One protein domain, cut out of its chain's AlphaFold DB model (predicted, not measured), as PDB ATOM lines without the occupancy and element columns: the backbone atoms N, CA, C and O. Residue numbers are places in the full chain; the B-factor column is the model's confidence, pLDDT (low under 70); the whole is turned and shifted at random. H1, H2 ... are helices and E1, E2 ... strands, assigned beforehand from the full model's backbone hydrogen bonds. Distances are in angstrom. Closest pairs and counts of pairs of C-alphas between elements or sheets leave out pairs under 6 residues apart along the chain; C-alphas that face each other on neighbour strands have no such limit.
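AT A GLANCE: This is residues 79 to 227 of the 261 residues of the protein "RING-type domain-containing protein" of Rhynchosporium commune (UniProt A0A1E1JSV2). A loosely built, loop-rich head, in which the short helix H2 lies between the small hairpin E2 and E3 and the parallel pair E1 and E4, has the long helix H1 off to one side and the hairpin E5 and E6 off to another. From the end of H1 the link to E1 folds back toward the head; residues 79 to 87 of H1 and residues 108 to 113 stick out. The 149 printed residues hold two named helices and six named strands, in the order H1 E1 E2 E3 H2 E4 E5 E6; the class is mixed, helices and strands, with 64 residues, under half, in named elements. The whole is loose, with a radius of gyration of the C-alphas of 18.5 A and spans of 56 by 47 by 38 A.

HOW THE PARTS SIT: Strands E1, residues 118 to 121, and E4, residues 202 to 205, are parallel neighbours at 25 degrees; N 203 and O 118 are 2.8 A apart, within hydrogen-bond range. H2, residues 178 to 185, has its C-alpha of Glu 182 7.6 A from that of Val 120, its closest in E1, and that of Leu 185 7.6 A from that of Ile 202, its closest in E4. E2, residues 167 to 169, has its closest C-alpha pair with H2 at Arg 168 and His 178, 5.5 A. E2 and E3, residues 175 to 177, form an antiparallel hairpin, with N 168 and O 176 2.8 A apart. Residues 134 to 135 pair, antiparallel, with residues 168 to 169 of E2. E5, residues 212 to 216, and E6, residues 221 to 226, form another antiparallel hairpin, at 143 degrees, with N 214 and O 223 2.9 A apart; both are apart from H2, for instance. H1, residues 79 to 109, is apart from E4, H2 and E5, among others. In H1 and H2 every O i to N i+4 pair is within hydrogen-bond range.

IN THESE COORDINATES: H1 begins at C-alpha 79 (219.136, 207.000, 141.172) and ends at C-alpha 109 (215.583, 193.667, 98.193), 45.1 A away. H2 is 10.7 A long, and E1 and E4 are 9.8 A each. E5 is 13.0 A long and E6 15.4 A, ending at C-alpha 226 (201.657, 194.953, 122.383).

THE WHOLE: The C-alphas of Thr 79 and Gln 141, the two farthest apart, are 58.1 A from each other. The printed part has no cut. The long links are E1 to E2, with 45 residues, and H2 to E4, with 16. The mean pLDDT of the printed part is 80.6; residues 123 to 131, 154 to 165 and 188 to 190 are under 70.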
ATOM      1  N   THR A  79     218.031 207.283 142.098       88.38
ATOM      2  CA  THR A  79     219.136 207.000 141.172       88.38
ATOM      3  C   THR A  79     218.925 205.690 140.415       88.38
ATOM      4  O   THR A  79     219.038 205.685 139.195       88.38
ATOM      5  N   GLN A  80     218.561 204.602 141.104       87.69
ATOM      6  CA  GLN A  80     218.266 203.315 140.459       87.69
ATOM      7  C   GLN A  80     217.105 203.437 139.466       87.69
ATOM      8  O   GLN A  80     217.229 203.006 138.324       87.69
ATOM      9  N   ARG A  81     216.019 204.118 139.852       86.25
ATOM     10  CA  ARG A  81     214.883 204.378 138.957       86.25
ATOM     11  C   ARG A  81     215.291 205.195 137.726       86.25
ATOM     12  O   ARG A  81     214.861 204.889 136.620       86.25
ATOM     13  N   ASN A  82     216.133 206.215 137.895       90.50
ATOM     14  CA  ASN A  82     216.640 207.010 136.773       90.50
ATOM     15  C   ASN A  82     217.508 206.172 135.822       90.50
ATOM     16  O   ASN A  82     217.365 206.295 134.609       90.50
ATOM     17  N   LEU A  83     218.380 205.313 136.356       93.31
ATOM     18  CA  LEU A  83     219.206 204.408 135.551       93.31
ATOM     19  C   LEU A  83     218.352 203.420 134.750       93.31
ATOM     20  O   LEU A  83     218.646 203.167 133.586       93.31
ATOM     21  N   GLU A  84     217.271 202.907 135.332       89.56
ATOM     22  CA  GLU A  84     216.324 202.038 134.627       89.56
ATOM     23  C   GLU A  84     215.591 202.767 133.504       89.56
ATOM     24  O   GLU A  84     215.460 202.218 132.416       89.56
ATOM     25  N   ILE A  85     215.162 204.012 133.731       89.88
ATOM     26  CA  ILE A  85     214.544 204.843 132.688       89.88
ATOM     27  C   ILE A  85     215.538 205.090 131.546       89.88
ATOM     28  O   ILE A  85     215.180 204.959 130.377       89.88
ATOM     29  N   LEU A  86     216.795 205.417 131.867       93.69
ATOM     30  CA  LEU A  86     217.847 205.604 130.865       93.69
ATOM     31  C   LEU A  86     218.107 204.320 130.074       93.69
ATOM     32  O   LEU A  86     218.198 204.371 128.847       93.69
ATOM     33  N   LYS A  87     218.171 203.173 130.757       93.00
ATOM     34  CA  LYS A  87     218.318 201.864 130.120       93.00
ATOM     35  C   LYS A  87     217.136 201.559 129.197       93.00
ATOM     36  O   LYS A  87     217.354 201.280 128.025       93.00
ATOM     37  N   ALA A  88     215.903 201.710 129.677       88.94
ATOM     38  CA  ALA A  88     214.695 201.487 128.884       88.94
ATOM     39  C   ALA A  88     214.642 202.392 127.638       88.94
ATOM     40  O   ALA A  88     214.289 201.939 126.549       88.94
ATOM     41  N   ASN A  89     215.057 203.657 127.762       92.25
ATOM     42  CA  ASN A  89     215.159 204.578 126.628       92.25
ATOM     43  C   ASN A  89     216.245 204.156 125.626       92.25
ATOM     44  O   ASN A  89     216.015 204.211 124.416       92.25
ATOM     45  N   SER A  90     217.407 203.717 126.114       94.56
ATOM     46  CA  SER A  90     218.487 203.182 125.277       94.56
ATOM     47  C   SER A  90     218.027 201.946 124.497       94.56
ATOM     48  O   SER A  90     218.220 201.872 123.282       94.56
ATOM     49  N   ASP A  91     217.355 201.009 125.168       91.12
ATOM     50  CA  ASP A  91     216.835 199.781 124.562       91.12
ATOM     51  C   ASP A  91     215.761 200.099 123.511       91.12
ATOM     52  O   ASP A  91     215.807 199.597 122.384       91.12
ATOM     53  N   LYS A  92     214.851 201.030 123.820       90.69
ATOM     54  CA  LYS A  92     213.866 201.567 122.869       90.69
ATOM     55  C   LYS A  92     214.530 202.160 121.621       90.69
ATOM     56  O   LYS A  92     214.088 201.897 120.501       90.69
ATOM     57  N   GLN A  93     215.614 202.917 121.785       92.81
ATOM     58  CA  GLN A  93     216.357 203.503 120.666       92.81
ATOM     59  C   GLN A  93     217.136 202.454 119.855       92.81
ATOM     60  O   GLN A  93     217.280 202.594 118.638       92.81
ATOM     61  N   ALA A  94     217.645 201.398 120.491       93.12
ATOM     62  CA  ALA A  94     218.258 200.270 119.793       93.12
ATOM     63  C   ALA A  94     217.232 199.533 118.917       93.12
ATOM     64  O   ALA A  94     217.489 199.317 117.733       93.12
ATOM     65  N   ARG A  95     216.036 199.258 119.453       92.06
ATOM     66  CA  ARG A  95     214.926 198.632 118.711       92.06
ATOM     67  C   ARG A  95     214.474 199.461 117.509       92.06
ATOM     68  O   ARG A  95     214.267 198.906 116.432       92.06
ATOM     69  N   TYR A  96     214.388 200.784 117.667       90.88
ATOM     70  CA  TYR A  96     214.134 201.712 116.558       90.88
ATOM     71  C   TYR A  96     215.172 201.576 115.440       90.88
ATOM     72  O   TYR A  96     214.816 201.413 114.274       90.88
ATOM     73  N   ARG A  97     216.463 201.618 115.800       92.38
ATOM     74  CA  ARG A  97     217.561 201.528 114.830       92.38
ATOM     75  C   ARG A  97     217.536 200.205 114.076       92.38
ATOM     76  O   ARG A  97     217.608 200.232 112.852       92.38
ATOM     77  N   GLN A  98     217.378 199.094 114.792       91.00
ATOM     78  CA  GLN A  98     217.327 197.768 114.182       91.00
ATOM     79  C   GLN A  98     216.158 197.647 113.201       91.00
ATOM     80  O   GLN A  98     216.352 197.281 112.050       91.00
ATOM     81  N   TRP A  99     214.954 198.043 113.621       90.00
ATOM     82  CA  TRP A  99     213.767 197.963 112.767       90.00
ATOM     83  C   TRP A  99     213.923 198.770 111.477       90.00
ATOM     84  O   TRP A  99     213.545 198.316 110.400       90.00
ATOM     85  N   PHE A 100     214.494 199.973 111.574       89.50
ATOM     86  CA  PHE A 100     214.709 200.821 110.407       89.50
ATOM     87  C   PHE A 100     215.809 200.278 109.487       89.50
ATOM     88  O   PHE A 100     215.717 200.431 108.270       89.50
ATOM     89  N   GLN A 101     216.841 199.636 110.038       90.38
ATOM     90  CA  GLN A 101     217.848 198.928 109.242       90.38
ATOM     91  C   GLN A 101     217.200 197.791 108.448       90.38
ATOM     92  O   GLN A 101     217.287 197.806 107.220       90.38
ATOM     93  N   ASP A 102     216.448 196.918 109.121       87.56
ATOM     94  CA  ASP A 102     215.750 195.790 108.495       87.56
ATOM     95  C   ASP A 102     214.764 196.258 107.409       87.56
ATOM     96  O   ASP A 102     214.691 195.680 106.324       87.56
ATOM     97  N   TYR A 103     214.034 197.352 107.660       86.25
ATOM     98  CA  TYR A 103     213.143 197.958 106.672       86.25
ATOM     99  C   TYR A 103     213.894 198.446 105.426       86.25
ATOM    100  O   TYR A 103     213.440 198.222 104.304       86.25
ATOM    101  N   ASN A 104     215.050 199.096 105.590       87.62
ATOM    102  CA  ASN A 104     215.847 199.553 104.451       87.62
ATOM    103  C   ASN A 104     216.470 198.389 103.675       87.62
ATOM    104  O   ASN A 104     216.552 198.461 102.451       87.62
ATOM    105  N   ASP A 105     216.893 197.328 104.362       87.25
ATOM    106  CA  ASP A 105     217.355 196.096 103.718       87.25
ATOM    107  C   ASP A 105     216.240 195.454 102.897       87.25
ATOM    108  O   ASP A 105     216.446 195.108 101.732       87.25
ATOM    109  N   TYR A 106     215.028 195.400 103.450       84.81
ATOM    110  CA  TYR A 106     213.850 194.968 102.711       84.81
ATOM    111  C   TYR A 106     213.586 195.847 101.483       84.81
ATOM    112  O   TYR A 106     213.432 195.317 100.384       84.81
ATOM    113  N   LEU A 107     213.604 197.179 101.618       84.69
ATOM    114  CA  LEU A 107     213.422 198.083 100.477       84.69
ATOM    115  C   LEU A 107     214.487 197.892  99.388       84.69
ATOM    116  O   LEU A 107     214.166 198.022  98.212       84.69
ATOM    117  N   ARG A 108     215.735 197.585  99.762       87.25
ATOM    118  CA  ARG A 108     216.810 197.257  98.810       87.25
ATOM    119  C   ARG A 108     216.587 195.919  98.105       87.25
ATOM    120  O   ARG A 108     217.057 195.753  96.986       87.25
ATOM    121  N   SER A 109     215.910 194.979  98.762       85.31
ATOM    122  CA  SER A 109     215.583 193.667  98.193       85.31
ATOM    123  C   SER A 109     214.381 193.690  97.243       85.31
ATOM    124  O   SER A 109     214.220 192.765  96.449       85.31
ATOM    125  N   LEU A 110     213.543 194.732  97.307       83.62
ATOM    126  CA  LEU A 110     212.425 194.912  96.384       83.62
ATOM    127  C   LEU A 110     212.939 195.196  94.968       83.62
ATOM    128  O   LEU A 110     213.851 196.000  94.769       83.62
ATOM    129  N   GLY A 111     212.328 194.554  93.972       79.06
ATOM    130  CA  GLY A 111     212.598 194.861  92.567       79.06
ATOM    131  C   GLY A 111     212.167 196.287  92.211       79.06
ATOM    132  O   GLY A 111     211.248 196.827  92.825       79.06
ATOM    133  N   ALA A 112     212.794 196.887  91.193       76.88
ATOM    134  CA  ALA A 112     212.504 198.258  90.751       76.88
ATOM    135  C   ALA A 112     211.019 198.505  90.403       76.88
ATOM    136  O   ALA A 112     210.537 199.624  90.570       76.88
ATOM    137  N   ASP A 113     210.299 197.461  89.983       76.19
ATOM    138  CA  ASP A 113     208.887 197.528  89.586       76.19
ATOM    139  C   ASP A 113     207.901 197.331  90.755       76.19
ATOM    140  O   ASP A 113     206.688 197.408  90.563       76.19
ATOM    141  N   GLN A 114     208.383 197.042  91.970       75.06
ATOM    142  CA  GLN A 114     207.518 196.804  93.127       75.06
ATOM    143  C   GLN A 114     207.246 198.092  93.909       75.06
ATOM    144  O   GLN A 114     208.161 198.809  94.319       75.06
ATOM    145  N   GLU A 115     205.964 198.367  94.169       76.19
ATOM    146  CA  GLU A 115     205.555 199.505  94.992       76.19
ATOM    147  C   GLU A 115     206.074 199.366  96.429       76.19
ATOM    148  O   GLU A 115     205.968 198.313  97.069       76.19
ATOM    149  N   ARG A 116     206.613 200.467  96.963       81.56
ATOM    150  CA  ARG A 116     207.049 200.533  98.360       81.56
ATOM    151  C   ARG A 116     205.848 200.326  99.289       81.56
ATOM    152  O   ARG A 116     204.801 200.930  99.051       81.56
ATOM    153  N   PRO A 117     205.986 199.537 100.367       83.69
ATOM    154  CA  PRO A 117     204.894 199.342 101.306       83.69
ATOM    155  C   PRO A 117     204.534 200.637 102.035       83.69
ATOM    156  O   PRO A 117     205.392 201.460 102.367       83.69
ATOM    157  N   PHE A 118     203.261 200.771 102.383       82.50
ATOM    158  CA  PHE A 118     202.798 201.767 103.334       82.50
ATOM    159  C   PHE A 118     203.150 201.340 104.761       82.50
ATOM    160  O   PHE A 118     202.931 200.192 105.147       82.50
ATOM    161  N   ILE A 119     203.648 202.277 105.570       82.00
ATOM    162  CA  ILE A 119     203.872 202.056 107.003       82.00
ATOM    163  C   ILE A 119     202.646 202.541 107.783       82.00
ATOM    164  O   ILE A 119     202.259 203.710 107.696       82.00
ATOM    165  N   VAL A 120     202.062 201.652 108.584       80.62
ATOM    166  CA  VAL A 120     200.952 201.947 109.498       80.62
ATOM    167  C   VAL A 120     201.476 201.961 110.934       80.62
ATOM    168  O   VAL A 120     201.874 200.925 111.460       80.62
ATOM    169  N   GLU A 121     201.508 203.132 111.577       79.38
ATOM    170  CA  GLU A 121     201.972 203.270 112.968       79.38
ATOM    171  C   GLU A 121     200.843 202.989 113.976       79.38
ATOM    172  O   GLU A 121     200.154 203.901 114.429       79.38
ATOM    173  N   VAL A 122     200.708 201.727 114.379       76.12
ATOM    174  CA  VAL A 122     199.674 201.226 115.305       76.12
ATOM    175  C   VAL A 122     199.814 201.813 116.718       76.12
ATOM    176  O   VAL A 122     198.839 201.969 117.452       76.12
ATOM    177  N   SER A 123     201.036 202.164 117.137       66.75
ATOM    178  CA  SER A 123     201.282 202.772 118.458       66.75
ATOM    179  C   SER A 123     200.802 204.223 118.564       66.75
ATOM    180  O   SER A 123     200.595 204.717 119.673       66.75
ATOM    181  N   LYS A 124     200.576 204.906 117.434       65.44
ATOM    182  CA  LYS A 124     200.144 206.307 117.385       65.44
ATOM    183  C   LYS A 124     198.722 206.445 116.839       65.44
ATOM    184  O   LYS A 124     198.478 207.308 115.998       65.44
ATOM    185  N   ARG A 125     197.778 205.673 117.400       59.47
ATOM    186  CA  ARG A 125     196.327 205.600 117.064       59.47
ATOM    187  C   ARG A 125     195.569 206.936 116.914       59.47
ATOM    188  O   ARG A 125     194.362 206.949 116.704       59.47
ATOM    189  N   ARG A 126     196.215 208.075 117.165       56.31
ATOM    190  CA  ARG A 126     195.595 209.390 117.352       56.31
ATOM    191  C   ARG A 126     196.195 210.493 116.476       56.31
ATOM    192  O   ARG A 126     195.605 211.563 116.417       56.31
ATOM    193  N   THR A 127     197.324 210.273 115.790       49.84
ATOM    194  CA  THR A 127     198.045 211.381 115.115       49.84
ATOM    195  C   THR A 127     198.625 211.062 113.746       49.84
ATOM    196  O   THR A 127     199.041 211.985 113.048       49.84
ATOM    197  N   THR A 128     198.691 209.802 113.328       50.28
ATOM    198  CA  THR A 128     199.302 209.464 112.040       50.28
ATOM    199  C   THR A 128     198.325 209.679 110.894       50.28
ATOM    200  O   THR A 128     197.694 208.759 110.377       50.28
ATOM    201  N   ILE A 129     198.243 210.933 110.449       51.88
ATOM    202  CA  ILE A 129     197.995 211.217 109.037       51.88
ATOM    203  C   ILE A 129     199.221 210.684 108.290       51.88
ATOM    204  O   ILE A 129     200.206 211.386 108.086       51.88
ATOM    205  N   ASN A 130     199.186 209.401 107.952       61.66
ATOM    206  CA  ASN A 130     200.117 208.825 106.995       61.66
ATOM    207  C   ASN A 130     199.471 208.916 105.613       61.66
ATOM    208  O   ASN A 130     198.248 208.914 105.501       61.66
ATOM    209  N   ASN A 131     200.279 208.919 104.550       63.31
ATOM    210  CA  ASN A 131     199.788 208.986 103.164       63.31
ATOM    211  C   ASN A 131     198.723 207.920 102.819       63.31
ATOM    212  O   ASN A 131     198.019 208.057 101.824       63.31
ATOM    213  N   PHE A 132     198.596 206.873 103.642       81.50
ATOM    214  CA  PHE A 132     197.602 205.819 103.501       81.50
ATOM    215  C   PHE A 132     196.233 206.119 104.147       81.50
ATOM    216  O   PHE A 132     195.213 205.762 103.563       81.50
ATOM    217  N   PHE A 133     196.191 206.770 105.319       85.31
ATOM    218  CA  PHE A 133     194.948 207.108 106.028       85.31
ATOM    219  C   PHE A 133     194.695 208.611 105.955       85.31
ATOM    220  O   PHE A 133     195.386 209.399 106.602       85.31
ATOM    221  N   ARG A 134     193.672 209.015 105.203       86.19
ATOM    222  CA  ARG A 134     193.275 210.421 105.070       86.19
ATOM    223  C   ARG A 134     192.068 210.698 105.955       86.19
ATOM    224  O   ARG A 134     191.201 209.845 106.119       86.19
ATOM    225  N   GLU A 135     192.018 211.882 106.553       84.56
ATOM    226  CA  GLU A 135     190.846 212.315 107.312       84.56
ATOM    227  C   GLU A 135     189.621 212.382 106.392       84.56
ATOM    228  O   GLU A 135     189.685 212.958 105.307       84.56
ATOM    229  N   ALA A 136     188.522 211.761 106.822       84.25
ATOM    230  CA  ALA A 136     187.236 211.836 106.149       84.25
ATOM    231  C   ALA A 136     186.282 212.633 107.043       84.25
ATOM    232  O   ALA A 136     186.162 212.336 108.231       84.25
ATOM    233  N   ARG A 137     185.634 213.654 106.480       81.88
ATOM    234  CA  ARG A 137     184.626 214.471 107.168       81.88
ATOM    235  C   ARG A 137     183.291 214.299 106.464       81.88
ATOM    236  O   ARG A 137     183.271 214.227 105.235       81.88
ATOM    237  N   GLY A 138     182.224 214.208 107.251       74.44
ATOM    238  CA  GLY A 138     180.869 214.069 106.738       74.44
ATOM    239  C   GLY A 138     180.386 215.319 105.987       74.44
ATOM    240  O   GLY A 138     181.084 216.340 105.960       74.44
ATOM    241  N   PRO A 139     179.183 215.257 105.397       75.62
ATOM    242  CA  PRO A 139     178.272 214.109 105.418       75.62
ATOM    243  C   PRO A 139     178.752 212.974 104.500       75.62
ATOM    244  O   PRO A 139     179.271 213.216 103.408       75.62
ATOM    245  N   PHE A 140     178.594 211.729 104.949       81.00
ATOM    246  CA  PHE A 140     178.934 210.537 104.166       81.00
ATOM    247  C   PHE A 140     177.683 209.985 103.466       81.00
ATOM    248  O   PHE A 140     176.586 210.096 104.000       81.00
ATOM    249  N   GLN A 141     177.830 209.396 102.270       73.69
ATOM    250  CA  GLN A 141     176.702 208.744 101.576       73.69
ATOM    251  C   GLN A 141     176.153 207.554 102.373       73.69
ATOM    252  O   GLN A 141     174.941 207.411 102.480       73.69
ATOM    253  N   ASP A 142     177.052 206.765 102.964       78.75
ATOM    254  CA  ASP A 142     176.745 205.774 103.990       78.75
ATOM    255  C   ASP A 142     177.315 206.283 105.314       78.75
ATOM    256  O   ASP A 142     178.532 206.442 105.454       78.75
ATOM    257  N   SER A 143     176.448 206.552 106.290       83.31
ATOM    258  CA  SER A 143     176.857 207.044 107.610       83.31
ATOM    259  C   SER A 143     177.405 205.943 108.517       83.31
ATOM    260  O   SER A 143     177.809 206.251 109.627       83.31
ATOM    261  N   THR A 144     177.451 204.682 108.075       90.69
ATOM    262  CA  THR A 144     177.828 203.526 108.904       90.69
ATOM    263  C   THR A 144     179.177 202.943 108.499       90.69
ATOM    264  O   THR A 144     179.548 202.900 107.326       90.69
ATOM    265  N   CYS A 145     179.954 202.480 109.479       91.19
ATOM    266  CA  CYS A 145     181.227 201.827 109.228       91.19
ATOM    267  C   CYS A 145     180.995 200.375 108.787       91.19
ATOM    268  O   CYS A 145     180.462 199.589 109.567       91.19
ATOM    269  N   PRO A 146     181.501 199.930 107.625       91.25
ATOM    270  CA  PRO A 146     181.257 198.561 107.147       91.25
ATOM    271  C   PRO A 146     181.917 197.440 107.966       91.25
ATOM    272  O   PRO A 146     181.680 196.267 107.690       91.25
ATOM    273  N   ILE A 147     182.783 197.774 108.931       90.69
ATOM    274  CA  ILE A 147     183.493 196.795 109.769       90.69
ATOM    275  C   ILE A 147     182.736 196.545 111.079       90.69
ATOM    276  O   ILE A 147     182.467 195.393 111.403       90.69
ATOM    277  N   CYS A 148     182.405 197.600 111.833       91.00
ATOM    278  CA  CYS A 148     181.697 197.480 113.116       91.00
ATOM    279  C   CYS A 148     180.188 197.745 113.024       91.00
ATOM    280  O   CYS A 148     179.480 197.451 113.976       91.00
ATOM    281  N   GLN A 149     179.701 198.263 111.891       90.38
ATOM    282  CA  GLN A 149     178.297 198.632 111.648       90.38
ATOM    283  C   GLN A 149     177.773 199.772 112.541       90.38
ATOM    284  O   GLN A 149     176.571 200.001 112.600       90.38
ATOM    285  N   GLU A 150     178.668 200.510 113.200       89.12
ATOM    286  CA  GLU A 150     178.349 201.719 113.972       89.12
ATOM    287  C   GLU A 150     178.518 202.983 113.117       89.12
ATOM    288  O   GLU A 150     179.245 202.971 112.117       89.12
ATOM    289  N   ASP A 151     177.900 204.091 113.525       88.06
ATOM    290  CA  ASP A 151     177.968 205.357 112.794       88.06
ATOM    291  C   ASP A 151     179.402 205.921 112.705       88.06
ATOM    292  O   ASP A 151     180.163 205.976 113.675       88.06
ATOM    293  N   LEU A 152     179.787 206.354 111.503       85.19
ATOM    294  CA  LEU A 152     181.047 207.032 111.175       85.19
ATOM    295  C   LEU A 152     181.096 208.463 111.716       85.19
ATOM    296  O   LEU A 152     182.179 209.036 111.856       85.19
ATOM    297  N   GLU A 153     179.935 209.044 111.995       74.31
ATOM    298  CA  GLU A 153     179.796 210.370 112.577       74.31
ATOM    299  C   GLU A 153     179.938 210.263 114.098       74.31
ATOM    300  O   GLU A 153     178.981 210.022 114.823       74.31
ATOM    301  N   SER A 154     181.161 210.411 114.607       65.69
ATOM    302  CA  SER A 154     181.362 210.556 116.049       65.69
ATOM    303  C   SER A 154     181.035 211.989 116.472       65.69
ATOM    304  O   SER A 154     181.665 212.926 115.969       65.69
ATOM    305  N   GLU A 155     180.123 212.168 117.427       54.09
ATOM    306  CA  GLU A 155     179.900 213.463 118.071       54.09
ATOM    307  C   GLU A 155     181.200 213.962 118.723       54.09
ATOM    308  O   GLU A 155     181.869 213.248 119.476       54.09
ATOM    309  N   VAL A 156     181.591 215.200 118.414       52.91
ATOM    310  CA  VAL A 156     182.743 215.857 119.040       52.91
ATOM    311  C   VAL A 156     182.313 216.315 120.432       52.91
ATOM    312  O   VAL A 156     181.837 217.435 120.611       52.91
ATOM    313  N   VAL A 157     182.439 215.442 121.429       46.25
ATOM    314  CA  VAL A 157     182.115 215.799 122.814       46.25
ATOM    315  C   VAL A 157     183.288 216.583 123.409       46.25
ATOM    316  O   VAL A 157     184.171 216.021 124.029       46.25
ATOM    317  N   GLY A 158     183.319 217.902 123.207       46.72
ATOM    318  CA  GLY A 158     184.224 218.820 123.915       46.72
ATOM    319  C   GLY A 158     185.704 218.813 123.486       46.72
ATOM    320  O   GLY A 158     186.228 217.871 122.904       46.72
ATOM    321  N   ALA A 159     186.405 219.906 123.803       50.69
ATOM    322  CA  ALA A 159     187.801 220.147 123.407       50.69
ATOM    323  C   ALA A 159     188.839 219.214 124.074       50.69
ATOM    324  O   ALA A 159     190.003 219.233 123.680       50.69
ATOM    325  N   ASP A 160     188.427 218.414 125.063       49.50
ATOM    326  CA  ASP A 160     189.302 217.562 125.889       49.50
ATOM    327  C   ASP A 160     188.937 216.061 125.825       49.50
ATOM    328  O   ASP A 160     189.604 215.213 126.416       49.50
ATOM    329  N   GLN A 161     187.892 215.688 125.076       47.12
ATOM    330  CA  GLN A 161     187.463 214.295 124.925       47.12
ATOM    331  C   GLN A 161     187.699 213.822 123.489       47.12
ATOM    332  O   GLN A 161     186.936 214.019 122.549       47.12
ATOM    333  N   LEU A 162     188.871 213.211 123.354       50.59
ATOM    334  CA  LEU A 162     189.456 212.681 122.136       50.59
ATOM    335  C   LEU A 162     188.540 211.629 121.480       50.59
ATOM    336  O   LEU A 162     188.323 210.554 122.045       50.59
ATOM    337  N   THR A 163     188.033 211.910 120.279       53.28
ATOM    338  CA  THR A 163     187.118 211.021 119.550       53.28
ATOM    339  C   THR A 163     187.813 209.705 119.176       53.28
ATOM    340  O   THR A 163     188.701 209.639 118.328       53.28
ATOM    341  N   VAL A 164     187.418 208.616 119.840       54.38
ATOM    342  CA  VAL A 164     187.964 207.258 119.630       54.38
ATOM    343  C   VAL A 164     187.615 206.711 118.232       54.38
ATOM    344  O   VAL A 164     188.320 205.852 117.704       54.38
ATOM    345  N   ASN A 165     186.598 207.290 117.589       63.78
ATOM    346  CA  ASN A 165     185.985 206.814 116.352       63.78
ATOM    347  C   ASN A 165     186.161 207.804 115.187       63.78
ATOM    348  O   ASN A 165     185.221 208.102 114.460       63.78
ATOM    349  N   MET A 166     187.374 208.328 114.979       79.50
ATOM    350  CA  MET A 166     187.641 209.193 113.822       79.50
ATOM    351  C   MET A 166     187.464 208.440 112.497       79.50
ATOM    352  O   MET A 166     188.135 207.429 112.261       79.50
ATOM    353  N   ALA A 167     186.645 208.981 111.595       87.75
ATOM    354  CA  ALA A 167     186.515 208.478 110.234       87.75
ATOM    355  C   ALA A 167     187.789 208.739 109.402       87.75
ATOM    356  O   ALA A 167     188.430 209.802 109.463       87.75
ATOM    357  N   ARG A 168     188.178 207.735 108.615       88.12
ATOM    358  CA  ARG A 168     189.346 207.753 107.731       88.12
ATOM    359  C   ARG A 168     189.011 207.116 106.392       88.12
ATOM    360  O   ARG A 168     188.397 206.054 106.357       88.12
ATOM    361  N   SER A 169     189.469 207.736 105.308       90.06
ATOM    362  CA  SER A 169     189.495 207.116 103.986       90.06
ATOM    363  C   SER A 169     190.859 206.488 103.709       90.06
ATOM    364  O   SER A 169     191.902 207.022 104.098       90.06
ATOM    365  N   ILE A 170     190.851 205.332 103.048       90.62
ATOM    366  CA  ILE A 170     192.069 204.676 102.547       90.62
ATOM    367  C   ILE A 170     192.324 205.042 101.080       90.62
ATOM    368  O   ILE A 170     191.502 205.695 100.440       90.62
ATOM    369  N   ALA A 171     193.437 204.588 100.500       87.75
ATOM    370  CA  ALA A 171     193.856 204.964  99.145       87.75
ATOM    371  C   ALA A 171     192.844 204.651  98.012       87.75
ATOM    372  O   ALA A 171     192.940 205.233  96.936       87.75
ATOM    373  N   CYS A 172     191.877 203.744  98.210       92.00
ATOM    374  CA  CYS A 172     190.786 203.520  97.246       92.00
ATOM    375  C   CYS A 172     189.556 204.418  97.453       92.00
ATOM    376  O   CYS A 172     188.608 204.294  96.686       92.00
ATOM    377  N   GLY A 173     189.553 205.286  98.465       90.56
ATOM    378  CA  GLY A 173     188.471 206.227  98.767       90.56
ATOM    379  C   GLY A 173     187.428 205.729  99.772       90.56
ATOM    380  O   GLY A 173     186.684 206.544 100.302       90.56
ATOM    381  N   HIS A 174     187.392 204.432 100.090       93.12
ATOM    382  CA  HIS A 174     186.444 203.875 101.064       93.12
ATOM    383  C   HIS A 174     186.737 204.328 102.500       93.12
ATOM    384  O   HIS A 174     187.905 204.472 102.871       93.12
ATOM    385  N   ILE A 175     185.675 204.522 103.290       92.31
ATOM    386  CA  ILE A 175     185.702 205.179 104.603       92.31
ATOM    387  C   ILE A 175     185.371 204.182 105.721       92.31
ATOM    388  O   ILE A 175     184.469 203.361 105.589       92.31
ATOM    389  N   PHE A 176     186.112 204.266 106.828       91.00
ATOM    390  CA  PHE A 176     185.958 203.432 108.023       91.00
ATOM    391  C   PHE A 176     186.338 204.229 109.278       91.00
ATOM    392  O   PHE A 176     187.027 205.246 109.168       91.00
ATOM    393  N   HIS A 177     186.010 203.745 110.480       88.88
ATOM    394  CA  HIS A 177     186.709 204.230 111.676       88.88
ATOM    395  C   HIS A 177     188.184 203.845 111.612       88.88
ATOM    396  O   HIS A 177     188.529 202.735 111.198       88.88
ATOM    397  N   HIS A 178     189.052 204.738 112.081       85.81
ATOM    398  CA  HIS A 178     190.497 204.536 112.094       85.81
ATOM    399  C   HIS A 178     190.905 203.206 112.745       85.81
ATOM    400  O   HIS A 178     191.611 202.417 112.122       85.81
ATOM    401  N   ALA A 179     190.405 202.923 113.954       83.06
ATOM    402  CA  ALA A 179     190.728 201.697 114.683       83.06
ATOM    403  C   ALA A 179     190.255 200.431 113.947       83.06
ATOM    404  O   ALA A 179     190.967 199.424 113.921       83.06
ATOM    405  N   CYS A 180     189.081 200.495 113.311       87.25
ATOM    406  CA  CYS A 180     188.500 199.385 112.563       87.25
ATOM    407  C   CYS A 180     189.375 199.012 111.361       87.25
ATOM    408  O   CYS A 180     189.768 197.853 111.216       87.25
ATOM    409  N   ILE A 181     189.725 199.990 110.520       88.12
ATOM    410  CA  ILE A 181     190.521 199.723 109.316       88.12
ATOM    411  C   ILE A 181     191.995 199.445 109.626       88.12
ATOM    412  O   ILE A 181     192.600 198.610 108.959       88.12
ATOM    413  N   GLU A 182     192.566 200.072 110.658       85.75
ATOM    414  CA  GLU A 182     193.910 199.746 111.149       85.75
ATOM    415  C   GLU A 182     193.982 198.283 111.600       85.75
ATOM    416  O   GLU A 182     194.836 197.532 111.130       85.75
ATOM    417  N   SER A 183     193.053 197.851 112.462       83.12
ATOM    418  CA  SER A 183     193.015 196.468 112.942       83.12
ATOM    419  C   SER A 183     192.769 195.478 111.806       83.12
ATOM    420  O   SER A 183     193.359 194.400 111.815       83.12
ATOM    421  N   TRP A 184     191.915 195.826 110.840       86.75
ATOM    422  CA  TRP A 184     191.648 194.990 109.672       86.75
ATOM    423  C   TRP A 184     192.915 194.767 108.843       86.75
ATOM    424  O   TRP A 184     193.306 193.629 108.600       86.75
ATOM    425  N   LEU A 185     193.597 195.848 108.460       84.25
ATOM    426  CA  LEU A 185     194.779 195.785 107.597       84.25
ATOM    427  C   LEU A 185     196.011 195.204 108.292       84.25
ATOM    428  O   LEU A 185     196.874 194.654 107.616       84.25
ATOM    429  N   CYS A 186     196.092 195.317 109.618       79.12
ATOM    430  CA  CYS A 186     197.172 194.742 110.418       79.12
ATOM    431  C   CYS A 186     196.855 193.346 110.981       79.12
ATOM    432  O   CYS A 186     197.644 192.826 111.773       79.12
ATOM    433  N   SER A 187     195.716 192.742 110.627       76.94
ATOM    434  CA  SER A 187     195.369 191.367 111.012       76.94
ATOM    435  C   SER A 187     195.979 190.318 110.071       76.94
ATOM    436  O   SER A 187     196.486 190.650 109.002       76.94
ATOM    437  N   ASP A 188     195.959 189.043 110.476       60.03
ATOM    438  CA  ASP A 188     196.452 187.927 109.657       60.03
ATOM    439  C   ASP A 188     195.473 187.601 108.535       60.03
ATOM    440  O   ASP A 188     194.576 186.769 108.649       60.03
ATOM    441  N   GLY A 189     195.640 188.314 107.435       59.62
ATOM    442  CA  GLY A 189     194.816 188.207 106.251       59.62
ATOM    443  C   GLY A 189     195.276 189.277 105.283       59.62
ATOM    444  O   GLY A 189     195.615 190.379 105.691       59.62
ATOM    445  N   ASN A 190     195.376 188.933 104.004       65.12
ATOM    446  CA  ASN A 190     195.939 189.808 102.979       65.12
ATOM    447  C   ASN A 190     195.388 191.257 103.111       65.12
ATOM    448  O   ASN A 190     194.161 191.394 103.118       65.12
ATOM    449  N   PRO A 191     196.233 192.306 103.228       81.75
ATOM    450  CA  PRO A 191     195.840 193.711 103.443       81.75
ATOM    451  C   PRO A 191     194.978 194.268 102.300       81.75
ATOM    452  O   PRO A 191     195.438 194.971 101.399       81.75
ATOM    453  N   ARG A 192     193.690 193.928 102.325       89.19
ATOM    454  CA  ARG A 192     192.700 194.264 101.305       89.19
ATOM    455  C   ARG A 192     191.660 195.211 101.868       89.19
ATOM    456  O   ARG A 192     191.202 195.040 102.997       89.19
ATOM    457  N   CYS A 193     191.220 196.160 101.046       91.81
ATOM    458  CA  CYS A 193     190.038 196.960 101.357       91.81
ATOM    459  C   CYS A 193     188.818 196.041 101.607       91.81
ATOM    460  O   CYS A 193     188.514 195.227 100.730       91.81
ATOM    461  N   PRO A 194     188.079 196.188 102.725       91.88
ATOM    462  CA  PRO A 194     186.866 195.406 102.993       91.88
ATOM    463  C   PRO A 194     185.781 195.536 101.913       91.88
ATOM    464  O   PRO A 194     185.015 194.603 101.700       91.88
ATOM    465  N   ILE A 195     185.734 196.679 101.221       92.38
ATOM    466  CA  ILE A 195     184.676 197.004 100.257       92.38
ATOM    467  C   ILE A 195     185.082 196.585  98.840       92.38
ATOM    468  O   ILE A 195     184.460 195.707  98.250       92.38
ATOM    469  N   CYS A 196     186.162 197.152  98.289       94.38
ATOM    470  CA  CYS A 196     186.567 196.879  96.901       94.38
ATOM    471  C   CYS A 196     187.644 195.807  96.735       94.38
ATOM    472  O   CYS A 196     188.059 195.534  95.611       94.38
ATOM    473  N   ARG A 197     188.145 195.228  97.833       91.81
ATOM    474  CA  ARG A 197     189.175 194.175  97.836       91.81
ATOM    475  C   ARG A 197     190.514 194.553  97.192       91.81
ATOM    476  O   ARG A 197     191.348 193.669  97.013       91.81
ATOM    477  N   ARG A 198     190.756 195.839  96.896       91.00
ATOM    478  CA  ARG A 198     192.070 196.328  96.450       91.00
ATOM    479  C   ARG A 198     193.132 195.925  97.473       91.00
ATOM    480  O   ARG A 198     192.952 196.197  98.659       91.00
ATOM    481  N   GLU A 199     194.188 195.274  96.996       87.81
ATOM    482  CA  GLU A 199     195.350 194.861  97.786       87.81
ATOM    483  C   GLU A 199     196.316 196.024  97.995       87.81
ATOM    484  O   GLU A 199     196.480 196.870  97.115       87.81
ATOM    485  N   TYR A 200     196.966 196.042  99.156       84.94
ATOM    486  CA  TYR A 200     197.961 197.040  99.516       84.94
ATOM    487  C   TYR A 200     199.198 196.377 100.101       84.94
ATOM    488  O   TYR A 200     199.099 195.503 100.948       84.94
ATOM    489  N   SER A 201     200.384 196.832  99.723       83.81
ATOM    490  CA  SER A 201     201.602 196.450 100.435       83.81
ATOM    491  C   SER A 201     201.669 197.253 101.740       83.81
ATOM    492  O   SER A 201     201.818 198.472 101.689       83.81
ATOM    493  N   ILE A 202     201.480 196.615 102.903       81.50
ATOM    494  CA  ILE A 202     201.431 197.291 104.214       81.50
ATOM    495  C   ILE A 202     202.394 196.634 105.208       81.50
ATOM    496  O   ILE A 202     202.457 195.410 105.335       81.50
ATOM    497  N   VAL A 203     203.105 197.478 105.957       82.50
ATOM    498  CA  VAL A 203     203.919 197.112 107.118       82.50
ATOM    499  C   VAL A 203     203.355 197.805 108.357       82.50
ATOM    500  O   VAL A 203     203.270 199.033 108.414       82.50
ATOM    501  N   CYS A 204     203.010 197.026 109.380       82.00
ATOM    502  CA  CYS A 204     202.485 197.547 110.640       82.00
ATOM    503  C   CYS A 204     203.606 197.747 111.668       82.00
ATOM    504  O   CYS A 204     204.351 196.821 111.984       82.00
ATOM    505  N   ASN A 205     203.712 198.963 112.203       83.75
ATOM    506  CA  ASN A 205     204.688 199.358 113.209       83.75
ATOM    507  C   ASN A 205     203.995 199.576 114.563       83.75
ATOM    508  O   ASN A 205     203.276 200.555 114.770       83.75
ATOM    509  N   TYR A 206     204.242 198.664 115.501       81.69
ATOM    510  CA  TYR A 206     203.634 198.648 116.837       81.69
ATOM    511  C   TYR A 206     204.392 199.503 117.864       81.69
ATOM    512  O   TYR A 206     204.090 199.471 119.054       81.69
ATOM    513  N   GLY A 207     205.342 200.318 117.406       84.56
ATOM    514  CA  GLY A 207     206.218 201.107 118.259       84.56
ATOM    515  C   GLY A 207     207.430 200.314 118.738       84.56
ATOM    516  O   GLY A 207     207.740 199.231 118.246       84.56
ATOM    517  N   TYR A 208     208.140 200.899 119.698       87.88
ATOM    518  CA  TYR A 208     209.450 200.418 120.151       87.88
ATOM    519  C   TYR A 208     209.511 200.232 121.666       87.88
ATOM    520  O   TYR A 208     210.597 200.093 122.224       87.88
ATOM    521  N   ASP A 209     208.364 200.269 122.340       86.31
ATOM    522  CA  ASP A 209     208.259 199.962 123.766       86.31
ATOM    523  C   ASP A 209     208.503 198.470 124.017       86.31
ATOM    524  O   ASP A 209     208.556 197.672 123.077       86.31
ATOM    525  N   ASP A 210     208.714 198.090 125.275       82.75
ATOM    526  CA  ASP A 210     209.024 196.700 125.609       82.75
ATOM    527  C   ASP A 210     207.896 195.753 125.155       82.75
ATOM    528  O   ASP A 210     206.715 196.100 125.283       82.75
ATOM    529  N   PRO A 211     208.227 194.567 124.605       83.62
ATOM    530  CA  PRO A 211     207.233 193.568 124.236       83.62
ATOM    531  C   PRO A 211     206.337 193.212 125.422       83.62
ATOM    532  O   PRO A 211     206.807 192.753 126.463       83.62
ATOM    533  N   VAL A 212     205.030 193.385 125.253       80.69
ATOM    534  CA  VAL A 212     204.043 192.999 126.261       80.69
ATOM    535  C   VAL A 212     203.518 191.623 125.899       80.69
ATOM    536  O   VAL A 212     202.860 191.460 124.870       80.69
ATOM    537  N   GLN A 213     203.791 190.635 126.745       82.50
ATOM    538  CA  GLN A 213     203.294 189.273 126.579       82.50
ATOM    539  C   GLN A 213     202.107 189.006 127.501       82.50
ATOM    540  O   GLN A 213     202.059 189.480 128.635       82.50
ATOM    541  N   ARG A 214     201.146 188.223 127.014       79.31
ATOM    542  CA  ARG A 214     200.006 187.740 127.795       79.31
ATOM    543  C   ARG A 214     199.919 186.228 127.673       79.31
ATOM    544  O   ARG A 214     200.074 185.692 126.576       79.31
ATOM    545  N   PHE A 215     199.670 185.553 128.790       78.88
ATOM    546  CA  PHE A 215     199.408 184.118 128.804       78.88
ATOM    547  C   PHE A 215     197.981 183.834 128.326       78.88
ATOM    548  O   PHE A 215     197.035 184.483 128.781       78.88
ATOM    549  N   PHE A 216     197.832 182.864 127.427       77.00
ATOM    550  CA  PHE A 216     196.548 182.385 126.919       77.00
ATOM    551  C   PHE A 216     196.301 180.970 127.460       77.00
ATOM    552  O   PHE A 216     196.869 180.018 126.923       77.00
ATOM    553  N   PRO A 217     195.467 180.804 128.509       80.50
ATOM    554  CA  PRO A 217     195.296 179.514 129.182       80.50
ATOM    555  C   PRO A 217     194.779 178.394 128.278       80.50
ATOM    556  O   PRO A 217     195.216 177.256 128.424       80.50
ATOM    557  N   ALA A 218     193.889 178.722 127.334       82.88
ATOM    558  CA  ALA A 218     193.306 177.758 126.398       82.88
ATOM    559  C   ALA A 218     194.373 177.058 125.541       82.88
ATOM    560  O   ALA A 218     194.299 175.855 125.319       82.88
ATOM    561  N   ASP A 219     195.396 177.808 125.135       82.31
ATOM    562  CA  ASP A 219     196.452 177.332 124.242       82.31
ATOM    563  C   ASP A 219     197.756 177.007 124.986       82.31
ATOM    564  O   ASP A 219     198.698 176.495 124.389       82.31
ATOM    565  N   ARG A 220     197.839 177.343 126.281       83.56
ATOM    566  CA  ARG A 220     199.044 177.237 127.125       83.56
ATOM    567  C   ARG A 220     200.282 177.913 126.526       83.56
ATOM    568  O   ARG A 220     201.401 177.438 126.700       83.56
ATOM    569  N   ILE A 221     200.093 179.048 125.858       81.62
ATOM    570  CA  ILE A 221     201.184 179.825 125.255       81.62
ATOM    571  C   ILE A 221     201.136 181.289 125.683       81.62
ATOM    572  O   ILE A 221     200.067 181.870 125.886       81.62
ATOM    573  N   TYR A 222     202.312 181.903 125.794       79.62
ATOM    574  CA  TYR A 222     202.439 183.355 125.844       79.62
ATOM    575  C   TYR A 222     202.389 183.901 124.422       79.62
ATOM    576  O   TYR A 222     203.089 183.408 123.540       79.62
ATOM    577  N   ARG A 223     201.574 184.932 124.196       76.75
ATOM    578  CA  ARG A 223     201.571 185.673 122.930       76.75
ATOM    579  C   ARG A 223     201.873 187.134 123.203       76.75
ATOM    580  O   ARG A 223     201.398 187.696 124.194       76.75
ATOM    581  N   GLN A 224     202.652 187.753 122.324       78.31
ATOM    582  CA  GLN A 224     202.848 189.192 122.372       78.31
ATOM    583  C   GLN A 224     201.547 189.897 121.968       78.31
ATOM    584  O   GLN A 224     200.973 189.612 120.921       78.31
ATOM    585  N   VAL A 225     201.073 190.805 122.817       74.56
ATOM    586  CA  VAL A 225     199.824 191.558 122.621       74.56
ATOM    587  C   VAL A 225     200.063 193.041 122.336       74.56
ATOM    588  O   VAL A 225     199.156 193.712 121.853       74.56
ATOM    589  N   SER A 226     201.259 193.561 122.639       74.50
ATOM    590  CA  SER A 226     201.657 194.953 122.383       74.50
ATOM    591  C   SER A 226     203.186 195.115 122.419       74.50
ATOM    592  O   SER A 226     203.917 194.158 122.688       74.50
ATOM    593  N   GLY A 227     203.675 196.330 122.174       80.00
ATOM    594  CA  GLY A 227     205.094 196.684 122.207       80.00
ATOM    595  C   GLY A 227     205.833 196.353 120.912       80.00
ATOM    596  O   GLY A 227     205.227 196.091 119.875       80.00
TER     597      GLY A 227